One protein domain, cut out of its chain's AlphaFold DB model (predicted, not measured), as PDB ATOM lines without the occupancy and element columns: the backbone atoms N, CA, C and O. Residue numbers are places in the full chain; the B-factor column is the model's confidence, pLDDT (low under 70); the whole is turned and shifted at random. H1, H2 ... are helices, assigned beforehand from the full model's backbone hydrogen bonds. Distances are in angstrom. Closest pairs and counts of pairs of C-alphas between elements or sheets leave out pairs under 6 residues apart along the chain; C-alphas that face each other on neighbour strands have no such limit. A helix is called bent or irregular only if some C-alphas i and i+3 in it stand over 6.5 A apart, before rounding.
ATOM      1  N   HIS A 337      33.096  35.797  51.483       67.44
ATOM      2  CA  HIS A 337      32.625  35.410  50.150       67.44
ATOM      3  C   HIS A 337      31.780  36.499  49.491       67.44
ATOM      4  O   HIS A 337      32.006  36.808  48.323       67.44
ATOM      5  N   GLU A 338      30.843  37.101  50.222       68.62
ATOM      6  CA  GLU A 338      30.008  38.189  49.699       68.62
ATOM      7  C   GLU A 338      30.856  39.419  49.367       68.62
ATOM      8  O   GLU A 338      30.751  39.971  48.272       68.62
ATOM      9  N   ALA A 339      31.775  39.784  50.264       76.75
ATOM     10  CA  ALA A 339      32.686  40.906  50.072       76.75
ATOM     11  C   ALA A 339      33.644  40.694  48.889       76.75
ATOM     12  O   ALA A 339      33.896  41.609  48.106       76.75
ATOM     13  N   SER A 340      34.158  39.473  48.741       77.75
ATOM     14  CA  SER A 340      35.022  39.065  47.634       77.75
ATOM     15  C   SER A 340      34.273  39.116  46.297       77.75
ATOM     16  O   SER A 340      34.753  39.736  45.346       77.75
ATOM     17  N   LYS A 341      33.053  38.562  46.227       74.25
ATOM     18  CA  LYS A 341      32.196  38.627  45.029       74.25
ATOM     19  C   LYS A 341      31.839  40.067  44.657       74.25
ATOM     20  O   LYS A 341      31.891  40.414  43.481       74.25
ATOM     21  N   ALA A 342      31.514  40.915  45.629       71.44
ATOM     22  CA  ALA A 342      31.200  42.320  45.385       71.44
ATOM     23  C   ALA A 342      32.404  43.101  44.830       71.44
ATOM     24  O   ALA A 342      32.279  43.823  43.841       71.44
ATOM     25  N   ALA A 343      33.600  42.895  45.392       76.12
ATOM     26  CA  ALA A 343      34.827  43.512  44.884       76.12
ATOM     27  C   ALA A 343      35.168  43.059  43.449       76.12
ATOM     28  O   ALA A 343      35.638  43.868  42.645       76.12
ATOM     29  N   GLN A 344      34.892  41.793  43.114       73.56
ATOM     30  CA  GLN A 344      35.052  41.248  41.761       73.56
ATOM     31  C   GLN A 344      34.033  41.825  40.772       73.56
ATOM     32  O   GLN A 344      34.421  42.218  39.674       73.56
ATOM     33  N   ARG A 345      32.755  41.949  41.165       68.75
ATOM     34  CA  ARG A 345      31.700  42.576  40.344       68.75
ATOM     35  C   ARG A 345      32.032  44.023  39.977       68.75
ATOM     36  O   ARG A 345      31.758  44.446  38.862       68.75
ATOM     37  N   LEU A 346      32.688  44.762  40.875       68.75
ATOM     38  CA  LEU A 346      33.172  46.124  40.613       68.75
ATOM     39  C   LEU A 346      34.407  46.196  39.691       68.75
ATOM     40  O   LEU A 346      34.901  47.291  39.401       68.75
ATOM     41  N   GLY A 347      34.939  45.051  39.251       65.94
ATOM     42  CA  GLY A 347      36.091  44.969  38.356       65.94
ATOM     43  C   GLY A 347      37.407  45.431  38.986       65.94
ATOM     44  O   GLY A 347      38.303  45.860  38.262       65.94
ATOM     45  N   ILE A 348      37.534  45.385  40.318       75.94
ATOM     46  CA  ILE A 348      38.727  45.839  41.044       75.94
ATOM     47  C   ILE A 348      39.856  44.808  40.888       75.94
ATOM     48  O   ILE A 348      39.753  43.685  41.376       75.94
ATOM     49  N   LYS A 349      40.975  45.193  40.262       70.00
ATOM     50  CA  LYS A 349      42.015  44.243  39.816       70.00
ATOM     51  C   LYS A 349      43.168  44.047  40.798       70.00
ATOM     52  O   LYS A 349      43.928  43.087  40.684       70.00
ATOM     53  N   ASN A 350      43.374  44.974  41.733       72.62
ATOM     54  CA  ASN A 350      44.481  44.906  42.689       72.62
ATOM     55  C   ASN A 350      44.214  45.733  43.957       72.62
ATOM     56  O   ASN A 350      43.284  46.531  44.026       72.62
ATOM     57  N   GLY A 351      45.070  45.575  44.972       71.69
ATOM     58  CA  GLY A 351      44.913  46.261  46.258       71.69
ATOM     59  C   GLY A 351      45.045  47.792  46.206       71.69
ATOM     60  O   GLY A 351      44.507  48.469  47.082       71.69
ATOM     61  N   ILE A 352      45.737  48.357  45.207       75.19
ATOM     62  CA  ILE A 352      45.828  49.817  45.013       75.19
ATOM     63  C   ILE A 352      44.485  50.338  44.500       75.19
ATOM     64  O   ILE A 352      43.957  51.322  45.019       75.19
ATOM     65  N   GLU A 353      43.910  49.642  43.522       75.62
ATOM     66  CA  GLU A 353      42.588  49.940  42.990       75.62
ATOM     67  C   GLU A 353      41.502  49.743  44.050       75.62
ATOM     68  O   GLU A 353      40.645  50.610  44.198       75.62
ATOM     69  N   TYR A 354      41.604  48.695  44.873       79.81
ATOM     70  CA  TYR A 354      40.699  48.474  45.999       79.81
ATOM     71  C   TYR A 354      40.708  49.664  46.960       79.81
ATOM     72  O   TYR A 354      39.659  50.218  47.252       79.81
ATOM     73  N   LYS A 355      41.877  50.164  47.384       80.19
ATOM     74  CA  LYS A 355      41.949  51.348  48.268       80.19
ATOM     75  C   LYS A 355      41.307  52.599  47.665       80.19
ATOM     76  O   LYS A 355      40.768  53.412  48.411       80.19
ATOM     77  N   ARG A 356      41.374  52.759  46.342       76.31
ATOM     78  CA  ARG A 356      40.798  53.908  45.634       76.31
ATOM     79  C   ARG A 356      39.290  53.765  45.422       76.31
ATOM     80  O   ARG A 356      38.577  54.753  45.534       76.31
ATOM     81  N   ARG A 357      38.819  52.552  45.114       74.06
ATOM     82  CA  ARG A 357      37.467  52.286  44.598       74.06
ATOM     83  C   ARG A 357      36.571  51.474  45.530       74.06
ATOM     84  O   ARG A 357      35.402  51.335  45.204       74.06
ATOM     85  N   TYR A 358      37.037  50.981  46.681       74.06
ATOM     86  CA  TYR A 358      36.190  50.183  47.585       74.06
ATOM     87  C   TYR A 358      34.936  50.940  48.044       74.06
ATOM     88  O   TYR A 358      33.917  50.316  48.279       74.06
ATOM     89  N   LYS A 359      34.989  52.279  48.117       77.12
ATOM     90  CA  LYS A 359      33.828  53.124  48.442       77.12
ATOM     91  C   LYS A 359      32.733  53.117  47.367       77.12
ATOM     92  O   LYS A 359      31.651  53.614  47.643       77.12
ATOM     93  N   SER A 360      33.007  52.571  46.178       72.25
ATOM     94  CA  SER A 360      32.001  52.403  45.116       72.25
ATOM     95  C   SER A 360      30.928  51.379  45.505       72.25
ATOM     96  O   SER A 360      29.839  51.421  44.955       72.25
ATOM     97  N   ASP A 361      31.216  50.491  46.466       69.81
ATOM     98  CA  ASP A 361      30.207  49.710  47.185       69.81
ATOM     99  C   ASP A 361      30.302  50.056  48.686       69.81
ATOM    100  O   ASP A 361      31.286  49.700  49.351       69.81
ATOM    101  N   PRO A 362      29.295  50.745  49.252       67.75
ATOM    102  CA  PRO A 362      29.277  51.135  50.660       67.75
ATOM    103  C   PRO A 362      29.435  49.970  51.647       67.75
ATOM    104  O   PRO A 362      29.891  50.200  52.770       67.75
ATOM    105  N   LYS A 363      29.137  48.724  51.252       73.56
ATOM    106  CA  LYS A 363      29.256  47.513  52.082       73.56
ATOM    107  C   LYS A 363      30.659  46.894  52.059       73.56
ATOM    108  O   LYS A 363      30.967  46.037  52.891       73.56
ATOM    109  N   LEU A 364      31.571  47.350  51.194       76.25
ATOM    110  CA  LEU A 364      32.958  46.870  51.202       76.25
ATOM    111  C   LEU A 364      33.765  47.467  52.372       76.25
ATOM    112  O   LEU A 364      33.728  48.681  52.630       76.25
ATOM    113  N   PRO A 365      34.525  46.648  53.123       76.56
ATOM    114  CA  PRO A 365      35.326  47.135  54.241       76.56
ATOM    115  C   PRO A 365      36.624  47.800  53.761       76.56
ATOM    116  O   PRO A 365      37.286  47.325  52.841       76.56
ATOM    117  N   LEU A 366      37.062  48.860  54.451       78.56
ATOM    118  CA  LEU A 366      38.360  49.510  54.191       78.56
ATOM    119  C   LEU A 366      39.547  48.562  54.459       78.56
ATOM    120  O   LEU A 366      40.576  48.629  53.789       78.56
ATOM    121  N   LYS A 367      39.413  47.690  55.468       81.94
ATOM    122  CA  LYS A 367      40.454  46.754  55.916       81.94
ATOM    123  C   LYS A 367      39.918  45.313  55.952       81.94
ATOM    124  O   LYS A 367      39.748  44.761  57.038       81.94
ATOM    125  N   PRO A 368      39.678  44.678  54.790       79.81
ATOM    126  CA  PRO A 368      39.132  43.318  54.733       79.81
ATOM    127  C   PRO A 368      40.050  42.280  55.407       79.81
ATOM    128  O   PRO A 368      39.562  41.317  55.983       79.81
ATOM    129  N   ALA A 369      41.366  42.530  55.451       78.81
ATOM    130  CA  ALA A 369      42.335  41.707  56.183       78.81
ATOM    131  C   ALA A 369      42.083  41.614  57.693       78.81
ATOM    132  O   ALA A 369      42.422  40.612  58.317       78.81
ATOM    133  N   GLN A 370      41.534  42.677  58.282       76.81
ATOM    134  CA  GLN A 370      41.217  42.717  59.707       76.81
ATOM    135  C   GLN A 370      39.832  42.129  59.974       76.81
ATOM    136  O   GLN A 370      39.671  41.423  60.962       76.81
ATOM    137  N   LEU A 371      38.870  42.379  59.077       76.12
ATOM    138  CA  LEU A 371      37.494  41.907  59.227       76.12
ATOM    139  C   LEU A 371      37.368  40.394  58.991       76.12
ATOM    140  O   LEU A 371      36.722  39.703  59.764       76.12
ATOM    141  N   TYR A 372      38.051  39.858  57.978       74.81
ATOM    142  CA  TYR A 372      37.978  38.443  57.604       74.81
ATOM    143  C   TYR A 372      39.236  37.669  58.009       74.81
ATOM    144  O   TYR A 372      39.716  36.839  57.248       74.81
ATOM    145  N   LYS A 373      39.819  37.955  59.180       70.88
ATOM    146  CA  LYS A 373      41.168  37.504  59.584       70.88
ATOM    147  C   LYS A 373      41.434  36.002  59.371       70.88
ATOM    148  O   LYS A 373      42.527  35.649  58.928       70.88
ATOM    149  N   ILE A 374      40.460  35.142  59.678       69.06
ATOM    150  CA  ILE A 374      40.568  33.678  59.537       69.06
ATOM    151  C   ILE A 374      40.625  33.289  58.051       69.06
ATOM    152  O   ILE A 374      41.637  32.764  57.585       69.06
ATOM    153  N   GLU A 375      39.593  33.642  57.278       62.72
ATOM    154  CA  GLU A 375      39.520  33.363  55.835       62.72
ATOM    155  C   GLU A 375      40.641  34.052  55.041       62.72
ATOM    156  O   GLU A 375      41.174  33.502  54.081       62.72
ATOM    157  N   TRP A 376      41.070  35.237  55.474       72.56
ATOM    158  CA  TRP A 376      42.153  36.006  54.866       72.56
ATOM    159  C   TRP A 376      43.511  35.308  54.977       72.56
ATOM    160  O   TRP A 376      44.308  35.363  54.035       72.56
ATOM    161  N   LYS A 377      43.775  34.643  56.113       70.94
ATOM    162  CA  LYS A 377      44.953  33.785  56.297       70.94
ATOM    163  C   LYS A 377      44.834  32.505  55.470       70.94
ATOM    164  O   LYS A 377      45.788  32.153  54.787       70.94
ATOM    165  N   LYS A 378      43.662  31.859  55.481       68.88
ATOM    166  CA  LYS A 378      43.410  30.598  54.766       68.88
ATOM    167  C   LYS A 378      43.507  30.743  53.242       68.88
ATOM    168  O   LYS A 378      44.007  29.850  52.572       68.88
ATOM    169  N   ARG A 379      43.053  31.870  52.685       61.28
ATOM    170  CA  ARG A 379      42.874  32.059  51.232       61.28
ATOM    171  C   ARG A 379      43.915  32.963  50.569       61.28
ATOM    172  O   ARG A 379      43.757  33.329  49.411       61.28
ATOM    173  N   GLY A 380      45.003  33.306  51.257       63.00
ATOM    174  CA  GLY A 380      46.169  33.907  50.602       63.00
ATOM    175  C   GLY A 380      46.074  35.414  50.348       63.00
ATOM    176  O   GLY A 380      46.468  35.892  49.282       63.00
ATOM    177  N   SER A 381      45.646  36.193  51.349       73.56
ATOM    178  CA  SER A 381      45.705  37.667  51.373       73.56
ATOM    179  C   SER A 381      44.789  38.392  50.360       73.56
ATOM    180  O   SER A 381      43.800  37.837  49.890       73.56
ATOM    181  N   MET A 382      45.097  39.653  50.019       73.19
ATOM    182  CA  MET A 382      44.323  40.474  49.066       73.19
ATOM    183  C   MET A 382      44.201  39.809  47.687       73.19
ATOM    184  O   MET A 382      43.240  40.052  46.965       73.19
ATOM    185  N   ALA A 383      45.162  38.951  47.332       66.81
ATOM    186  CA  ALA A 383      45.090  38.133  46.133       66.81
ATOM    187  C   ALA A 383      43.892  37.170  46.181       66.81
ATOM    188  O   ALA A 383      43.064  37.212  45.282       66.81
ATOM    189  N   GLY A 384      43.729  36.385  47.249       68.62
ATOM    190  CA  GLY A 384      42.554  35.522  47.398       68.62
ATOM    191  C   GLY A 384      41.238  36.293  47.433       68.62
ATOM    192  O   GLY A 384      40.250  35.866  46.844       68.62
ATOM    193  N   PHE A 385      41.224  37.449  48.103       73.88
ATOM    194  CA  PHE A 385      40.020  38.269  48.286       73.88
ATOM    195  C   PHE A 385      39.476  38.902  47.002       73.88
ATOM    196  O   PHE A 385      38.288  39.169  46.912       73.88
ATOM    197  N   LEU A 386      40.320  39.147  46.004       75.38
ATOM    198  CA  LEU A 386      39.882  39.669  44.706       75.38
ATOM    199  C   LEU A 386      39.680  38.542  43.678       75.38
ATOM    200  O   LEU A 386      39.687  38.817  42.483       75.38
ATOM    201  N   ALA A 387      39.593  37.283  44.141       60.75
ATOM    202  CA  ALA A 387      39.741  36.073  43.326       60.75
ATOM    203  C   ALA A 387      40.863  36.225  42.298       60.75
ATOM    204  O   ALA A 387      40.708  35.922  41.114       60.75
TER     205      ALA A 387
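This is residues 337 to 387 of the 697 residues of an uncharacterized protein of Candidatus Falkowbacteria bacterium (UniProt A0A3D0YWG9). Five short helices make two groups: H1 and H2, set crosswise, and a cluster of H3, H4 and H5, whose H5 comes back close to H1 and H2. The printed part has 51 residues, with H1 to H5 in chain order and no named strand: all helix. It is compact, radius of gyration of the C-alphas 9.7 A, spanning 26 by 18 by 17 A.

H1, residues 337 to 345, and H2, residues 351 to 360, are close but not clearly touching, about perpendicular at 88 degrees; their closest C-alphas, Ala 343 and Tyr 358, are 7.3 A apart. H3, residues 368 to 371, is apart from H2. H4, residues 373 to 378, and H5, residues 381 to 385, only just touch, only at the corner, with 3 pairs of C-alphas within 8 A, the closest Trp 376 and Phe 385 at 7.3 A. H5 is close to but not clearly touching H1; their closest C-alphas, Ser 340 and Phe 385, are 5.1 A apart. Every O i to N i+4 pair is within hydrogen-bond range in H1, H4 and H5, and 4 of 6 in H2; H3 is too short for one.

H1 starts at C-alpha 337 (32.625, 35.410, 50.150) and is 12.2 A long. H2, 14.3 A, is irregular: C-alphas 356 and 359 are 7.6 A apart. H5 ends at C-alpha 385 (40.020, 38.269, 48.286).

The farthest C-alphas, Ser 360 and Lys 378, are 26.4 A apart. The printed part has no cut and no long link; 15 residues have pLDDT under 70, among them 378 to 380.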